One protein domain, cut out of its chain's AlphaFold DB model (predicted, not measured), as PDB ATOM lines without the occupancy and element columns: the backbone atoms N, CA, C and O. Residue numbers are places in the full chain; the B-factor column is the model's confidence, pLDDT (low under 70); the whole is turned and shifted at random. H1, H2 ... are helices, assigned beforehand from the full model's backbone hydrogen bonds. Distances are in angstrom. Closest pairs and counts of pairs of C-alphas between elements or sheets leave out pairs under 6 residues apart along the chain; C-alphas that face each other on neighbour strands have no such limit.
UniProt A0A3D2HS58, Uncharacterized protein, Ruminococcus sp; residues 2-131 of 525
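AT A GLANCE: This is residues 2 to 131 of the 525 residues of an uncharacterized protein of Ruminococcus sp (UniProt A0A3D2HS58). Two helical hairpins, H1 with H2 and H3 with H4, stand side by side as a four-helix up-and-down bundle, but H4 is much the longest and its later part runs on past the others. The short H5 packs on the beginning of H3 after the chain folds back from the far end of H4. The printed part has 130 residues with five named helices in the order H1 to H5 and no named strand, and its class is all helix. It is compact, with a radius of gyration of the C-alphas of 15.5 A, and spans 52 by 35 by 24 A.

HOW THE PARTS SIT: H1, residues 16 to 33, and H2, residues 37 to 47, form a helical hairpin. They touch, closest at the C-alphas of Phe 31 and Ser 39, 5.1 A apart, at a shallow tilt of 24 degrees, opposite ways. H3, residues 65 to 80, is the hub, touching three helices. It touches H1, closest at the C-alphas of Tyr 25 and Ile 74, 6.0 A apart, the same way at a tilt of 35.2 degrees, only just steep. H4, residues 84 to 111, forms a second helical hairpin with H3, which it touches with residues 84 to 90 alone. Their closest C-alphas, of Tyr 75 and Lys 87, are 6.0 A apart, and they run opposite ways at a shallow tilt of 20 degrees. H4 touches H2 with residues 85 to 89 alone, closest at the C-alphas of Val 47 and Tyr 89, 5.7 A apart. H1 and H4 are near each other. H5, residues 125 to 129, touches residues 65 to 68 of H3, with the C-alphas of Lys 65 and Glu 126 closest at 5.7 A. H5 is apart from H1, H2 and H4. In H1, H2, H3 and H4 every O i to N i+4 pair is within hydrogen-bond range; in H5 it is 0 of 1, with 2 of 2 O i to N i+3 pairs within range.

IN THESE COORDINATES: H1 begins at C-alpha 16, (139.724, 195.754, 131.984), and is 25.3 A long from first to last C-alpha. H2 is 15.4 A long, H3 22.3 A and H4 40.7 A, the last ending at C-alpha 111, (118.239, 198.066, 119.382). H5 is 8.0 A long and ends at C-alpha 129, (124.930, 200.069, 147.771).

THE WHOLE: The two C-alphas farthest apart, of Thr 36 and Gly 112, are 51.9 A apart. Residues 33 to 38 stand free. The links H2 to H3, 17 residues, and H4 to H5, 13 residues, are long; H1 to H2 and H3 to H4 are tight. The printed part has no cut. The mean pLDDT of the printed part is 86.9, and residues 2 to 5, 50 to 55 and 114 to 120 are under 70.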
ATOM      1  N   GLU A   2     134.887 193.671 158.307       35.22
ATOM      2  CA  GLU A   2     134.085 192.628 157.672       35.22
ATOM      3  C   GLU A   2     134.797 192.248 156.377       35.22
ATOM      4  O   GLU A   2     135.074 193.106 155.537       35.22
ATOM      5  N   GLU A   3     135.182 190.978 156.269       47.41
ATOM      6  CA  GLU A   3     135.592 190.390 155.001       47.41
ATOM      7  C   GLU A   3     134.487 190.621 153.967       47.41
ATOM      8  O   GLU A   3     133.306 190.740 154.303       47.41
ATOM      9  N   MET A   4     134.880 190.721 152.699       60.56
ATOM     10  CA  MET A   4     133.977 190.945 151.579       60.56
ATOM     11  C   MET A   4     133.041 189.727 151.436       60.56
ATOM     12  O   MET A   4     133.288 188.828 150.642       60.56
ATOM     13  N   ASN A   5     131.964 189.682 152.229       68.06
ATOM     14  CA  ASN A   5     131.014 188.565 152.349       68.06
ATOM     15  C   ASN A   5     130.139 188.362 151.093       68.06
ATOM     16  O   ASN A   5     129.150 187.629 151.118       68.06
ATOM     17  N   ILE A   6     130.483 189.015 149.980       84.88
ATOM     18  CA  ILE A   6     129.806 188.895 148.692       84.88
ATOM     19  C   ILE A   6     130.628 187.973 147.796       84.88
ATOM     20  O   ILE A   6     131.814 188.199 147.563       84.88
ATOM     21  N   LYS A   7     129.984 186.934 147.261       88.25
ATOM     22  CA  LYS A   7     130.636 185.945 146.399       88.25
ATOM     23  C   LYS A   7     131.166 186.596 145.116       88.25
ATOM     24  O   LYS A   7     130.402 187.214 144.372       88.25
ATOM     25  N   LYS A   8     132.457 186.395 144.842       92.69
ATOM     26  CA  LYS A   8     133.114 186.778 143.584       92.69
ATOM     27  C   LYS A   8     132.471 186.052 142.391       92.69
ATOM     28  O   LYS A   8     132.288 184.832 142.481       92.69
ATOM     29  N   PRO A   9     132.119 186.753 141.294       92.38
ATOM     30  CA  PRO A   9     131.683 186.106 140.058       92.38
ATOM     31  C   PRO A   9     132.758 185.146 139.529       92.38
ATOM     32  O   PRO A   9     133.951 185.407 139.671       92.38
ATOM     33  N   VAL A  10     132.342 184.024 138.940       92.00
ATOM     34  CA  VAL A  10     133.251 182.932 138.525       92.00
ATOM     35  C   VAL A  10     134.204 183.360 137.406       92.00
ATOM     36  O   VAL A  10     135.342 182.913 137.346       92.00
ATOM     37  N   ASP A  11     133.730 184.237 136.540       91.69
ATOM     38  CA  ASP A  11     134.397 184.799 135.370       91.69
ATOM     39  C   ASP A  11     135.067 186.157 135.662       91.69
ATOM     40  O   ASP A  11     135.517 186.833 134.747       91.69
ATOM     41  N   TRP A  12     135.137 186.600 136.923       92.12
ATOM     42  CA  TRP A  12     135.766 187.879 137.264       92.12
ATOM     43  C   TRP A  12     137.303 187.836 137.158       92.12
ATOM     44  O   TRP A  12     137.920 186.973 137.794       92.12
ATOM     45  N   PRO A  13     137.952 188.838 136.527       92.12
ATOM     46  CA  PRO A  13     137.363 189.977 135.808       92.12
ATOM     47  C   PRO A  13     137.008 189.634 134.346       92.12
ATOM     48  O   PRO A  13     137.801 188.990 133.664       92.12
ATOM     49  N   VAL A  14     135.874 190.136 133.833       90.75
ATOM     50  CA  VAL A  14     135.494 190.008 132.396       90.75
ATOM     51  C   VAL A  14     135.814 191.255 131.569       90.75
ATOM     52  O   VAL A  14     135.659 191.274 130.347       90.75
ATOM     53  N   SER A  15     136.244 192.331 132.228       90.00
ATOM     54  CA  SER A  15     136.646 193.569 131.570       90.00
ATOM     55  C   SER A  15     137.873 194.181 132.223       90.00
ATOM     56  O   SER A  15     138.168 193.958 133.400       90.00
ATOM     57  N   GLN A  16     138.576 195.019 131.464       87.25
ATOM     58  CA  GLN A  16     139.724 195.754 131.984       87.25
ATOM     59  C   GLN A  16     139.313 196.739 133.090       87.25
ATOM     60  O   GLN A  16     140.090 197.000 134.005       87.25
ATOM     61  N   ARG A  17     138.068 197.233 133.061       89.50
ATOM     62  CA  ARG A  17     137.495 198.068 134.126       89.50
ATOM     63  C   ARG A  17     137.460 197.321 135.464       89.50
ATOM     64  O   ARG A  17     137.904 197.865 136.472       89.50
ATOM     65  N   GLU A  18     136.981 196.079 135.460       92.25
ATOM     66  CA  GLU A  18     136.960 195.208 136.644       92.25
ATOM     67  C   GLU A  18     138.372 194.838 137.104       92.25
ATOM     68  O   GLU A  18     138.688 194.932 138.291       92.25
ATOM     69  N   ALA A  19     139.248 194.488 136.156       91.31
ATOM     70  CA  ALA A  19     140.644 194.172 136.442       91.31
ATOM     71  C   ALA A  19     141.375 195.349 137.109       91.31
ATOM     72  O   ALA A  19     142.152 195.144 138.038       91.31
ATOM     73  N   ASN A  20     141.092 196.590 136.697       90.38
ATOM     74  CA  ASN A  20     141.686 197.782 137.301       90.38
ATOM     75  C   ASN A  20     141.297 197.940 138.780       90.38
ATOM     76  O   ASN A  20     142.163 198.257 139.597       90.38
ATOM     77  N   LEU A  21     140.034 197.686 139.147       94.19
ATOM     78  CA  LEU A  21     139.605 197.712 140.552       94.19
ATOM     79  C   LEU A  21     140.320 196.633 141.377       94.19
ATOM     80  O   LEU A  21     140.807 196.922 142.471       94.19
ATOM     81  N   GLU A  22     140.434 195.414 140.843       93.69
ATOM     82  CA  GLU A  22     141.146 194.316 141.511       93.69
ATOM     83  C   GLU A  22     142.638 194.648 141.688       93.69
ATOM     84  O   GLU A  22     143.187 194.485 142.777       93.69
ATOM     85  N   ASN A  23     143.286 195.193 140.655       93.25
ATOM     86  CA  ASN A  23     144.692 195.597 140.696       93.25
ATOM     87  C   ASN A  23     144.944 196.682 141.750       93.25
ATOM     88  O   ASN A  23     145.926 196.602 142.488       93.25
ATOM     89  N   ILE A  24     144.049 197.670 141.864       95.75
ATOM     90  CA  ILE A  24     144.137 198.710 142.899       95.75
ATOM     91  C   ILE A  24     143.998 198.092 144.289       95.75
ATOM     92  O   ILE A  24     144.807 198.388 145.167       95.75
ATOM     93  N   TYR A  25     143.020 197.208 144.494       96.69
ATOM     94  CA  TYR A  25     142.848 196.511 145.768       96.69
ATOM     95  C   TYR A  25     144.097 195.696 146.147       96.69
ATOM     96  O   TYR A  25     144.622 195.836 147.253       96.69
ATOM     97  N   CYS A  26     144.641 194.914 145.213       95.56
ATOM     98  CA  CYS A  26     145.872 194.149 145.413       95.56
ATOM     99  C   CYS A  26     147.082 195.049 145.710       95.56
ATOM    100  O   CYS A  26     147.894 194.721 146.580       95.56
ATOM    101  N   ALA A  27     147.204 196.199 145.037       96.06
ATOM    102  CA  ALA A  27     148.273 197.165 145.285       96.06
ATOM    103  C   ALA A  27     148.161 197.816 146.672       96.06
ATOM    104  O   ALA A  27     149.177 198.002 147.339       96.06
ATOM    105  N   ILE A  28     146.941 198.104 147.141       97.75
ATOM    106  CA  ILE A  28     146.680 198.584 148.507       97.75
ATOM    107  C   ILE A  28     147.139 197.545 149.533       97.75
ATOM    108  O   ILE A  28     147.897 197.882 150.442       97.75
ATOM    109  N   VAL A  29     146.718 196.285 149.381       96.56
ATOM    110  CA  VAL A  29     147.100 195.196 150.296       96.56
ATOM    111  C   VAL A  29     148.618 195.000 150.298       96.56
ATOM    112  O   VAL A  29     149.231 194.899 151.361       96.56
ATOM    113  N   SER A  30     149.244 195.021 149.120       96.31
ATOM    114  CA  SER A  30     150.700 194.909 148.979       96.31
ATOM    115  C   SER A  30     151.430 196.072 149.654       96.31
ATOM    116  O   SER A  30     152.410 195.852 150.358       96.31
ATOM    117  N   PHE A  31     150.932 197.304 149.502       96.88
ATOM    118  CA  PHE A  31     151.486 198.479 150.173       96.88
ATOM    119  C   PHE A  31     151.349 198.400 151.698       96.88
ATOM    120  O   PHE A  31     152.289 198.744 152.405       96.88
ATOM    121  N   ILE A  32     150.210 197.932 152.219       96.31
ATOM    122  CA  ILE A  32     150.010 197.754 153.667       96.31
ATOM    123  C   ILE A  32     151.012 196.743 154.237       96.31
ATOM    124  O   ILE A  32     151.564 196.973 155.313       96.31
ATOM    125  N   ASN A  33     151.254 195.645 153.518       95.31
ATOM    126  CA  ASN A  33     152.173 194.591 153.946       95.31
ATOM    127  C   ASN A  33     153.646 195.013 153.838       95.31
ATOM    128  O   ASN A  33     154.442 194.688 154.719       95.31
ATOM    129  N   GLU A  34     154.009 195.743 152.782       95.56
ATOM    130  CA  GLU A  34     155.375 196.206 152.524       95.56
ATOM    131  C   GLU A  34     155.381 197.698 152.131       95.56
ATOM    132  O   GLU A  34     155.488 198.044 150.947       95.56
ATOM    133  N   PRO A  35     155.250 198.617 153.104       95.50
ATOM    134  CA  PRO A  35     155.107 200.048 152.842       95.50
ATOM    135  C   PRO A  35     156.451 200.694 152.484       95.50
ATOM    136  O   PRO A  35     157.195 201.156 153.349       95.50
ATOM    137  N   THR A  36     156.759 200.757 151.189       95.62
ATOM    138  CA  THR A  36     158.014 201.297 150.644       95.62
ATOM    139  C   THR A  36     157.731 202.313 149.544       95.62
ATOM    140  O   THR A  36     156.619 202.406 149.016       95.62
ATOM    141  N   TYR A  37     158.747 203.073 149.127       93.69
ATOM    142  CA  TYR A  37     158.597 203.979 147.986       93.69
ATOM    143  C   TYR A  37     158.249 203.235 146.676       93.69
ATOM    144  O   TYR A  37     157.635 203.831 145.793       93.69
ATOM    145  N   LYS A  38     158.602 201.943 146.559       92.94
ATOM    146  CA  LYS A  38     158.305 201.098 145.391       92.94
ATOM    147  C   LYS A  38     156.842 200.664 145.357       92.94
ATOM    148  O   LYS A  38     156.177 200.871 144.347       92.94
ATOM    149  N   SER A  39     156.319 200.112 146.455       94.25
ATOM    150  CA  SER A  39     154.899 199.737 146.534       94.25
ATOM    151  C   SER A  39     153.989 200.967 146.441       94.25
ATOM    152  O   SER A  39     152.952 200.918 145.781       94.25
ATOM    153  N   LYS A  40     154.436 202.112 146.982       94.56
ATOM    154  CA  LYS A  40     153.809 203.427 146.781       94.56
ATOM    155  C   LYS A  40     153.763 203.844 145.304       94.56
ATOM    156  O   LYS A  40     152.729 204.311 144.835       94.56
ATOM    157  N   GLU A  41     154.861 203.676 144.564       92.31
ATOM    158  CA  GLU A  41     154.925 203.990 143.127       92.31
ATOM    159  C   GLU A  41     153.976 203.117 142.298       92.31
ATOM    160  O   GLU A  41     153.318 203.635 141.394       92.31
ATOM    161  N   ILE A  42     153.871 201.822 142.612       91.31
ATOM    162  CA  ILE A  42     152.923 200.910 141.954       91.31
ATOM    163  C   ILE A  42     151.491 201.386 142.207       91.31
ATOM    164  O   ILE A  42     150.746 201.625 141.258       91.31
ATOM    165  N   LEU A  43     151.132 201.596 143.477       93.81
ATOM    166  CA  LEU A  43     149.797 202.037 143.872       93.81
ATOM    167  C   LEU A  43     149.398 203.344 143.175       93.81
ATOM    168  O   LEU A  43     148.337 203.416 142.556       93.81
ATOM    169  N   PHE A  44     150.255 204.367 143.222       92.19
ATOM    170  CA  PHE A  44     149.938 205.650 142.599       92.19
ATOM    171  C   PHE A  44     149.973 205.608 141.072       92.19
ATOM    172  O   PHE A  44     149.194 206.326 140.452       92.19
ATOM    173  N   SER A  45     150.769 204.739 140.443       87.75
ATOM    174  CA  SER A  45     150.694 204.550 138.985       87.75
ATOM    175  C   SER A  45     149.325 204.039 138.526       87.75
ATOM    176  O   SER A  45     148.913 204.367 137.421       87.75
ATOM    177  N   LEU A  46     148.602 203.290 139.368       88.12
ATOM    178  CA  LEU A  46     147.266 202.783 139.037       88.12
ATOM    179  C   LEU A  46     146.161 203.840 139.188       88.12
ATOM    180  O   LEU A  46     145.173 203.801 138.456       88.12
ATOM    181  N   VAL A  47     146.308 204.780 140.131       89.56
ATOM    182  CA  VAL A  47     145.245 205.753 140.463       89.56
ATOM    183  C   VAL A  47     145.513 207.178 139.975       89.56
ATOM    184  O   VAL A  47     144.580 207.974 139.881       89.56
ATOM    185  N   THR A  48     146.759 207.501 139.619       84.50
ATOM    186  CA  THR A  48     147.166 208.804 139.067       84.50
ATOM    187  C   THR A  48     147.713 208.646 137.659       84.50
ATOM    188  O   THR A  48     148.917 208.541 137.427       84.50
ATOM    189  N   GLN A  49     146.782 208.607 136.715       76.12
ATOM    190  CA  GLN A  49     147.094 208.524 135.294       76.12
ATOM    191  C   GLN A  49     147.622 209.863 134.782       76.12
ATOM    192  O   GLN A  49     147.220 210.912 135.284       76.12
ATOM    193  N   SER A  50     148.517 209.847 133.800       67.88
ATOM    194  CA  SER A  50     149.059 211.074 133.205       67.88
ATOM    195  C   SER A  50     148.300 211.497 131.952       67.88
ATOM    196  O   SER A  50     148.103 212.694 131.738       67.88
ATOM    197  N   ASP A  51     147.806 210.533 131.177       64.44
ATOM    198  CA  ASP A  51     147.017 210.764 129.970       64.44
ATOM    199  C   ASP A  51     145.626 210.102 130.063       64.44
ATOM    200  O   ASP A  51     145.453 209.023 130.629       64.44
ATOM    201  N   LEU A  52     144.608 210.727 129.455       60.72
ATOM    202  CA  LEU A  52     143.233 210.190 129.415       60.72
ATOM    203  C   LEU A  52     143.167 208.791 128.779       60.72
ATOM    204  O   LEU A  52     142.315 207.980 129.141       60.72
ATOM    205  N   ASN A  53     144.086 208.504 127.855       59.69
ATOM    206  CA  ASN A  53     144.133 207.254 127.111       59.69
ATOM    207  C   ASN A  53     144.844 206.104 127.832       59.69
ATOM    208  O   ASN A  53     144.786 204.983 127.327       59.69
ATOM    209  N   GLU A  54     145.391 206.332 129.030       65.62
ATOM    210  CA  GLU A  54     145.854 205.262 129.926       65.62
ATOM    211  C   GLU A  54     144.692 204.422 130.485       65.62
ATOM    212  O   GLU A  54     144.908 203.331 131.005       65.62
ATOM    213  N   ILE A  55     143.439 204.890 130.366       69.25
ATOM    214  CA  ILE A  55     142.275 204.072 130.712       69.25
ATOM    215  C   ILE A  55     141.939 203.143 129.552       69.25
ATOM    216  O   ILE A  55     141.625 203.571 128.434       69.25
ATOM    217  N   ASN A  56     141.921 201.854 129.863       71.00
ATOM    218  CA  ASN A  56     141.317 200.840 129.028       71.00
ATOM    219  C   ASN A  56     140.043 200.298 129.699       71.00
ATOM    220  O   ASN A  56     140.084 199.797 130.820       71.00
ATOM    221  N   ASN A  57     138.917 200.435 128.994       75.50
ATOM    222  CA  ASN A  57     137.594 199.957 129.400       75.50
ATOM    223  C   ASN A  57     137.090 198.822 128.487       75.50
ATOM    224  O   ASN A  57     135.890 198.577 128.432       75.50
ATOM    225  N   THR A  58     137.970 198.157 127.731       81.44
ATOM    226  CA  THR A  58     137.587 197.018 126.886       81.44
ATOM    227  C   THR A  58     137.060 195.854 127.718       81.44
ATOM    228  O   THR A  58     137.565 195.585 128.812       81.44
ATOM    229  N   GLY A  59     136.102 195.121 127.156       84.69
ATOM    230  CA  GLY A  59     135.487 193.941 127.756       84.69
ATOM    231  C   GLY A  59     133.982 194.109 127.928       84.69
ATOM    232  O   GLY A  59     133.395 195.075 127.437       84.69
ATOM    233  N   GLU A  60     133.363 193.151 128.608       84.75
ATOM    234  CA  GLU A  60     131.915 193.153 128.817       84.75
ATOM    235  C   GLU A  60     131.487 194.216 129.836       84.75
ATOM    236  O   GLU A  60     132.152 194.451 130.850       84.75
ATOM    237  N   VAL A  61     130.350 194.865 129.570       82.25
ATOM    238  CA  VAL A  61     129.739 195.826 130.493       82.25
ATOM    239  C   VAL A  61     128.784 195.072 131.407       82.25
ATOM    240  O   VAL A  61     127.740 194.602 130.966       82.25
ATOM    241  N   ARG A  62     129.126 194.995 132.693       86.00
ATOM    242  CA  ARG A  62     128.246 194.472 133.743       86.00
ATOM    243  C   ARG A  62     128.420 195.256 135.035       86.00
ATOM    244  O   ARG A  62     129.475 195.840 135.269       86.00
ATOM    245  N   TYR A  63     127.409 195.236 135.892       89.12
ATOM    246  CA  TYR A  63     127.470 195.831 137.226       89.12
ATOM    247  C   TYR A  63     127.025 194.779 138.230       89.12
ATOM    248  O   TYR A  63     126.039 194.082 138.013       89.12
ATOM    249  N   THR A  64     127.796 194.590 139.298       91.31
ATOM    250  CA  THR A  64     127.530 193.518 140.263       91.31
ATOM    251  C   THR A  64     127.652 194.027 141.689       91.31
ATOM    252  O   THR A  64     128.392 194.967 141.983       91.31
ATOM    253  N   LYS A  65     126.982 193.345 142.622       92.88
ATOM    254  CA  LYS A  65     127.162 193.598 144.061       92.88
ATOM    255  C   LYS A  65     128.616 193.399 144.506       92.88
ATOM    256  O   LYS A  65     129.062 194.082 145.421       92.88
ATOM    257  N   TYR A  66     129.353 192.489 143.860       94.69
ATOM    258  CA  TYR A  66     130.776 192.271 144.134       94.69
ATOM    259  C   TYR A  66     131.617 193.493 143.752       94.69
ATOM    260  O   TYR A  66     132.432 193.933 144.557       94.69
ATOM    261  N   GLU A  67     131.373 194.093 142.582       94.81
ATOM    262  CA  GLU A  67     132.036 195.338 142.170       94.81
ATOM    263  C   GLU A  67     131.819 196.454 143.201       94.81
ATOM    264  O   GLU A  67     132.769 197.109 143.622       94.81
ATOM    265  N   VAL A  68     130.583 196.623 143.675       96.38
ATOM    266  CA  VAL A  68     130.246 197.629 144.695       96.38
ATOM    267  C   VAL A  68     130.929 197.335 146.031       96.38
ATOM    268  O   VAL A  68     131.466 198.248 146.658       96.38
ATOM    269  N   ALA A  69     130.977 196.071 146.462       96.81
ATOM    270  CA  ALA A  69     131.711 195.686 147.667       96.81
ATOM    271  C   ALA A  69     133.220 195.935 147.540       96.81
ATOM    272  O   ALA A  69     133.846 196.380 148.505       96.81
ATOM    273  N   LEU A  70     133.793 195.720 146.354       97.38
ATOM    274  CA  LEU A  70     135.193 196.012 146.070       97.38
ATOM    275  C   LEU A  70     135.461 197.525 146.089       97.38
ATOM    276  O   LEU A  70     136.388 197.963 146.768       97.38
ATOM    277  N   ILE A  71     134.618 198.336 145.437       98.44
ATOM    278  CA  ILE A  71     134.691 199.810 145.471       98.44
ATOM    279  C   ILE A  71     134.625 200.322 146.915       98.44
ATOM    280  O   ILE A  71     135.462 201.130 147.324       98.44
ATOM    281  N   ASN A  72     133.670 199.828 147.705       98.25
ATOM    282  CA  ASN A  72     133.522 200.213 149.107       98.25
ATOM    283  C   ASN A  72     134.743 199.801 149.936       98.25
ATOM    284  O   ASN A  72     135.244 200.607 150.718       98.25
ATOM    285  N   SER A  73     135.276 198.596 149.718       97.69
ATOM    286  CA  SER A  73     136.490 198.124 150.391       97.69
ATOM    287  C   SER A  73     137.692 199.014 150.068       97.69
ATOM    288  O   SER A  73     138.403 199.441 150.977       97.69
ATOM    289  N   ILE A  74     137.893 199.353 148.791       98.56
ATOM    290  CA  ILE A  74     138.948 200.272 148.341       98.56
ATOM    291  C   ILE A  74     138.774 201.647 148.998       98.56
ATOM    292  O   ILE A  74     139.747 202.198 149.511       98.56
ATOM    293  N   TYR A  75     137.553 202.188 149.041       98.50
ATOM    294  CA  TYR A  75     137.268 203.469 149.693       98.50
ATOM    295  C   TYR A  75     137.595 203.434 151.194       98.50
ATOM    296  O   TYR A  75     138.241 204.348 151.711       98.50
ATOM    297  N   THR A  76     137.207 202.364 151.895       97.50
ATOM    298  CA  THR A  76     137.501 202.175 153.322       97.50
ATOM    299  C   THR A  76     139.001 202.066 153.581       97.50
ATOM    300  O   THR A  76     139.507 202.742 154.479       97.50
ATOM    301  N   TYR A  77     139.740 201.288 152.783       97.56
ATOM    302  CA  TYR A  77     141.199 201.229 152.892       97.56
ATOM    303  C   TYR A  77     141.850 202.577 152.591       97.56
ATOM    304  O   TYR A  77     142.746 202.997 153.317       97.56
ATOM    305  N   ALA A  78     141.380 203.292 151.569       97.62
ATOM    306  CA  ALA A  78     141.874 204.624 151.247       97.62
ATOM    307  C   ALA A  78     141.655 205.605 152.408       97.62
ATOM    308  O   ALA A  78     142.554 206.370 152.744       97.62
ATOM    309  N   ALA A  79     140.492 205.559 153.065       95.75
ATOM    310  CA  ALA A  79     140.229 206.348 154.264       95.75
ATOM    311  C   ALA A  79     141.161 205.957 155.424       95.75
ATOM    312  O   ALA A  79     141.759 206.841 156.038       95.75
ATOM    313  N   ALA A  80     141.341 204.657 155.678       95.12
ATOM    314  CA  ALA A  80     142.225 204.154 156.727       95.12
ATOM    315  C   ALA A  80     143.693 204.542 156.496       95.12
ATOM    316  O   ALA A  80     144.376 204.904 157.445       95.12
ATOM    317  N   LEU A  81     144.153 204.531 155.242       95.94
ATOM    318  CA  LEU A  81     145.500 204.936 154.833       95.94
ATOM    319  C   LEU A  81     145.679 206.458 154.731       95.94
ATOM    320  O   LEU A  81     146.792 206.911 154.491       95.94
ATOM    321  N   SER A  82     144.616 207.260 154.861       94.25
ATOM    322  CA  SER A  82     144.626 208.691 154.496       94.25
ATOM    323  C   SER A  82     145.059 208.950 153.037       94.25
ATOM    324  O   SER A  82     145.685 209.959 152.726       94.25
ATOM    325  N   CYS A  83     144.721 208.033 152.125       95.50
ATOM    326  CA  CYS A  83     145.100 208.076 150.715       95.50
ATOM    327  C   CYS A  83     144.023 208.740 149.847       95.50
ATOM    328  O   CYS A  83     143.182 208.079 149.232       95.50
ATOM    329  N   ASP A  84     144.064 210.062 149.767       92.31
ATOM    330  CA  ASP A  84     143.040 210.844 149.071       92.31
ATOM    331  C   ASP A  84     142.973 210.589 147.553       92.31
ATOM    332  O   ASP A  84     141.887 210.570 146.971       92.31
ATOM    333  N   SER A  85     144.098 210.277 146.908       93.50
ATOM    334  CA  SER A  85     144.142 210.059 145.454       93.50
ATOM    335  C   SER A  85     143.384 208.805 145.009       93.50
ATOM    336  O   SER A  85     142.811 208.793 143.921       93.50
ATOM    337  N   ILE A  86     143.294 207.777 145.865       96.44
ATOM    338  CA  ILE A  86     142.459 206.591 145.599       96.44
ATOM    339  C   ILE A  86     140.979 206.973 145.660       96.44
ATOM    340  O   ILE A  86     140.192 206.547 144.820       96.44
ATOM    341  N   LYS A  87     140.585 207.813 146.623       96.88
ATOM    342  CA  LYS A  87     139.195 208.265 146.727       96.88
ATOM    343  C   LYS A  87     138.789 209.079 145.504       96.88
ATOM    344  O   LYS A  87     137.758 208.791 144.908       96.88
ATOM    345  N   VAL A  88     139.620 210.040 145.090       94.94
ATOM    346  CA  VAL A  88     139.399 210.822 143.859       94.94
ATOM    347  C   VAL A  88     139.293 209.908 142.640       94.94
ATOM    348  O   VAL A  88     138.400 210.104 141.814       94.94
ATOM    349  N   TYR A  89     140.156 208.892 142.541       95.00
ATOM    350  CA  TYR A  89     140.063 207.891 141.482       95.00
ATOM    351  C   TYR A  89     138.690 207.211 141.462       95.00
ATOM    352  O   TYR A  89     138.100 207.106 140.392       95.00
ATOM    353  N   LEU A  90     138.140 206.816 142.618       97.50
ATOM    354  CA  LEU A  90     136.809 206.202 142.684       97.50
ATOM    355  C   LEU A  90     135.701 207.154 142.211       97.50
ATOM    356  O   LEU A  90     134.844 206.737 141.437       97.50
ATOM    357  N   TYR A  91     135.729 208.437 142.585       97.69
ATOM    358  CA  TYR A  91     134.759 209.412 142.063       97.69
ATOM    359  C   TYR A  91     134.843 209.542 140.534       97.69
ATOM    360  O   TYR A  91     133.821 209.523 139.846       97.69
ATOM    361  N   ARG A  92     136.059 209.596 139.978       94.00
ATOM    362  CA  ARG A  92     136.277 209.622 138.523       94.00
ATOM    363  C   ARG A  92     135.826 208.323 137.851       94.00
ATOM    364  O   ARG A  92     135.206 208.365 136.792       94.00
ATOM    365  N   PHE A  93     136.096 207.174 138.469       94.06
ATOM    366  CA  PHE A  93     135.637 205.864 138.007       94.06
ATOM    367  C   PHE A  93     134.108 205.817 137.899       94.06
ATOM    368  O   PHE A  93     133.571 205.336 136.899       94.06
ATOM    369  N   LEU A  94     133.398 206.369 138.889       96.06
ATOM    370  CA  LEU A  94     131.938 206.472 138.869       96.06
ATOM    371  C   LEU A  94     131.449 207.412 137.761       96.06
ATOM    372  O   LEU A  94     130.544 207.037 137.021       96.06
ATOM    373  N   ALA A  95     132.074 208.579 137.585       94.31
ATOM    374  CA  ALA A  95     131.732 209.522 136.515       94.31
ATOM    375  C   ALA A  95     131.872 208.901 135.107       94.31
ATOM    376  O   ALA A  95     130.975 209.012 134.261       94.31
ATOM    377  N   LEU A  96     132.972 208.178 134.872       91.19
ATOM    378  CA  LEU A  96     133.201 207.436 133.629       91.19
ATOM    379  C   LEU A  96     132.191 206.298 133.456       91.19
ATOM    380  O   LEU A  96     131.652 206.115 132.364       91.19
ATOM    381  N   THR A  97     131.889 205.568 134.532       91.62
ATOM    382  CA  THR A  97     130.896 204.488 134.502       91.62
ATOM    383  C   THR A  97     129.508 205.015 134.148       91.62
ATOM    384  O   THR A  97     128.858 204.453 133.277       91.62
ATOM    385  N   VAL A  98     129.073 206.123 134.750       92.12
ATOM    386  CA  VAL A  98     127.791 206.775 134.434       92.12
ATOM    387  C   VAL A  98     127.724 207.176 132.960       92.12
ATOM    388  O   VAL A  98     126.703 206.974 132.303       92.12
ATOM    389  N   SER A  99     128.813 207.731 132.425       89.50
ATOM    390  CA  SER A  99     128.892 208.131 131.017       89.50
ATOM    391  C   SER A  99     128.770 206.935 130.072       89.50
ATOM    392  O   SER A  99     127.987 206.984 129.121       89.50
ATOM    393  N   ASN A 100     129.473 205.842 130.376       87.75
ATOM    394  CA  ASN A 100     129.396 204.602 129.607       87.75
ATOM    395  C   ASN A 100     128.013 203.951 129.732       87.75
ATOM    396  O   ASN A 100     127.412 203.618 128.715       87.75
ATOM    397  N   HIS A 101     127.467 203.832 130.946       87.81
ATOM    398  CA  HIS A 101     126.135 203.271 131.195       87.81
ATOM    399  C   HIS A 101     125.058 204.012 130.413       87.81
ATOM    400  O   HIS A 101     124.259 203.382 129.729       87.81
ATOM    401  N   LYS A 102     125.084 205.352 130.436       88.31
ATOM    402  CA  LYS A 102     124.166 206.186 129.654       88.31
ATOM    403  C   LYS A 102     124.239 205.848 128.165       88.31
ATOM    404  O   LYS A 102     123.202 205.646 127.541       88.31
ATOM    405  N   MET A 103     125.446 205.801 127.597       87.06
ATOM    406  CA  MET A 103     125.644 205.476 126.182       87.06
ATOM    407  C   MET A 103     125.078 204.092 125.847       87.06
ATOM    408  O   MET A 103     124.289 203.965 124.913       87.06
ATOM    409  N   MET A 104     125.432 203.079 126.639       84.19
ATOM    410  CA  MET A 104     124.970 201.707 126.434       84.19
ATOM    411  C   MET A 104     123.448 201.595 126.570       84.19
ATOM    412  O   MET A 104     122.809 200.978 125.726       84.19
ATOM    413  N   TYR A 105     122.854 202.246 127.574       84.12
ATOM    414  CA  TYR A 105     121.407 202.258 127.790       84.12
ATOM    415  C   TYR A 105     120.650 202.754 126.552       84.12
ATOM    416  O   TYR A 105     119.691 202.114 126.127       84.12
ATOM    417  N   TYR A 106     121.098 203.849 125.925       85.31
ATOM    418  CA  TYR A 106     120.466 204.337 124.696       85.31
ATOM    419  C   TYR A 106     120.671 203.399 123.509       85.31
ATOM    420  O   TYR A 106     119.710 203.135 122.798       85.31
ATOM    421  N   ILE A 107     121.883 202.869 123.309       83.56
ATOM    422  CA  ILE A 107     122.154 201.919 122.219       83.56
ATOM    423  C   ILE A 107     121.224 200.708 122.334       83.56
ATOM    424  O   ILE A 107     120.550 200.352 121.372       83.56
ATOM    425  N   TYR A 108     121.132 200.104 123.518       77.88
ATOM    426  CA  TYR A 108     120.313 198.910 123.713       77.88
ATOM    427  C   TYR A 108     118.819 199.189 123.646       77.88
ATOM    428  O   TYR A 108     118.085 198.386 123.070       77.88
ATOM    429  N   LYS A 109     118.378 200.347 124.150       79.31
ATOM    430  CA  LYS A 109     116.993 200.792 124.006       79.31
ATOM    431  C   LYS A 109     116.596 200.937 122.534       79.31
ATOM    432  O   LYS A 109     115.528 200.464 122.160       79.31
ATOM    433  N   GLU A 110     117.446 201.543 121.706       82.12
ATOM    434  CA  GLU A 110     117.200 201.685 120.262       82.12
ATOM    435  C   GLU A 110     117.262 200.335 119.525       82.12
ATOM    436  O   GLU A 110     116.524 200.115 118.568       82.12
ATOM    437  N   MET A 111     118.109 199.404 119.978       81.12
ATOM    438  CA  MET A 111     118.239 198.066 119.382       81.12
ATOM    439  C   MET A 111     117.187 197.054 119.869       81.12
ATOM    440  O   MET A 111     117.110 195.959 119.313       81.12
ATOM    441  N   GLY A 112     116.393 197.378 120.895       75.62
ATOM    442  CA  GLY A 112     115.405 196.466 121.484       75.62
ATOM    443  C   GLY A 112     116.014 195.240 122.179       75.62
ATOM    444  O   GLY A 112     115.376 194.190 122.225       75.62
ATOM    445  N   ILE A 113     117.251 195.347 122.679       70.56
ATOM    446  CA  ILE A 113     117.981 194.242 123.323       70.56
ATOM    447  C   ILE A 113     117.882 194.386 124.846       70.56
ATOM    448  O   ILE A 113     118.313 195.394 125.402       70.56
ATOM    449  N   GLU A 114     117.378 193.355 125.530       61.47
ATOM    450  CA  GLU A 114     117.476 193.225 126.989       61.47
ATOM    451  C   GLU A 114     118.787 192.517 127.362       61.47
ATOM    452  O   GLU A 114     119.077 191.428 126.862       61.47
ATOM    453  N   ILE A 115     119.592 193.124 128.240       57.25
ATOM    454  CA  ILE A 115     120.858 192.548 128.715       57.25
ATOM    455  C   ILE A 115     120.765 192.212 130.193       57.25
ATOM    456  O   ILE A 115     120.320 193.014 131.012       57.25
ATOM    457  N   LEU A 116     121.262 191.025 130.529       51.28
ATOM    458  CA  LEU A 116     121.395 190.545 131.896       51.28
ATOM    459  C   LEU A 116     122.237 191.530 132.733       51.28
ATOM    460  O   LEU A 116     123.431 191.689 132.498       51.28
ATOM    461  N   GLY A 117     121.618 192.180 133.722       51.81
ATOM    462  CA  GLY A 117     122.301 193.095 134.648       51.81
ATOM    463  C   GLY A 117     122.388 194.561 134.199       51.81
ATOM    464  O   GLY A 117     122.936 195.376 134.936       51.81
ATOM    465  N   MET A 118     121.833 194.932 133.039       59.53
ATOM    466  CA  MET A 118     121.532 196.338 132.749       59.53
ATOM    467  C   MET A 118     120.080 196.624 133.117       59.53
ATOM    468  O   MET A 118     119.154 196.022 132.578       59.53
ATOM    469  N   THR A 119     119.884 197.548 134.051       55.91
ATOM    470  CA  THR A 119     118.558 198.029 134.431       55.91
ATOM    471  C   THR A 119     117.904 198.735 133.238       55.91
ATOM    472  O   THR A 119     118.576 199.368 132.421       55.91
ATOM    473  N   SER A 120     116.571 198.723 133.162       61.94
ATOM    474  CA  SER A 120     115.798 199.588 132.251       61.94
ATOM    475  C   SER A 120     115.850 201.071 132.670       61.94
ATOM    476  O   SER A 120     114.942 201.846 132.373       61.94
ATOM    477  N   SER A 121     116.885 201.459 133.415       76.25
ATOM    478  CA  SER A 121     117.038 202.733 134.093       76.25
ATOM    479  C   SER A 121     118.431 203.301 133.839       76.25
ATOM    480  O   SER A 121     119.425 202.592 133.684       76.25
ATOM    481  N   LEU A 122     118.515 204.627 133.852       83.50
ATOM    482  CA  LEU A 122     119.792 205.341 133.867       83.50
ATOM    483  C   LEU A 122     120.516 205.201 135.216       83.50
ATOM    484  O   LEU A 122     121.696 205.533 135.313       83.50
ATOM    485  N   ILE A 123     119.817 204.695 136.235       89.50
ATOM    486  CA  ILE A 123     120.373 204.333 137.536       89.50
ATOM    487  C   ILE A 123     120.767 202.851 137.515       89.50
ATOM    488  O   ILE A 123     119.964 201.981 137.183       89.50
ATOM    489  N   ILE A 124     122.005 202.581 137.915       90.25
ATOM    490  CA  ILE A 124     122.562 201.257 138.177       90.25
ATOM    491  C   ILE A 124     122.139 200.888 139.600       90.25
ATOM    492  O   ILE A 124     122.588 201.511 140.565       90.25
ATOM    493  N   GLU A 125     121.252 199.906 139.743       90.31
ATOM    494  CA  GLU A 125     120.655 199.539 141.034       90.31
ATOM    495  C   GLU A 125     121.703 199.100 142.060       90.31
ATOM    496  O   GLU A 125     121.639 199.495 143.225       90.31
ATOM    497  N   GLU A 126     122.718 198.347 141.633       92.00
ATOM    498  CA  GLU A 126     123.809 197.899 142.496       92.00
ATOM    499  C   GLU A 126     124.518 199.085 143.157       92.00
ATOM    500  O   GLU A 126     124.879 199.019 144.336       92.00
ATOM    501  N   TYR A 127     124.680 200.196 142.431       95.12
ATOM    502  CA  TYR A 127     125.413 201.375 142.900       95.12
ATOM    503  C   TYR A 127     124.671 202.142 144.005       95.12
ATOM    504  O   TYR A 127     125.267 202.975 144.691       95.12
ATOM    505  N   LEU A 128     123.408 201.810 144.288       94.31
ATOM    506  CA  LEU A 128     122.720 202.285 145.493       94.31
ATOM    507  C   LEU A 128     123.350 201.729 146.786       94.31
ATOM    508  O   LEU A 128     123.164 202.313 147.858       94.31
ATOM    509  N   GLY A 129     124.128 200.644 146.687       95.88
ATOM    510  CA  GLY A 129     124.930 200.069 147.771       95.88
ATOM    511  C   GLY A 129     126.318 200.695 147.957       95.88
ATOM    512  O   GLY A 129     127.084 200.221 148.796       95.88
ATOM    513  N   LEU A 130     126.680 201.726 147.184       98.31
ATOM    514  CA  LEU A 130     127.949 202.440 147.355       98.31
ATOM    515  C   LEU A 130     128.043 203.112 148.730       98.31
ATOM    516  O   LEU A 130     127.036 203.509 149.323       98.31
ATOM    517  N   HIS A 131     129.278 203.314 149.196       97.81
ATOM    518  CA  HIS A 131     129.576 204.135 150.362       97.81
ATOM    519  C   HIS A 131     128.832 205.481 150.249       97.81
ATOM    520  O   HIS A 131     128.888 206.101 149.184       97.81
TER     521      HIS A 131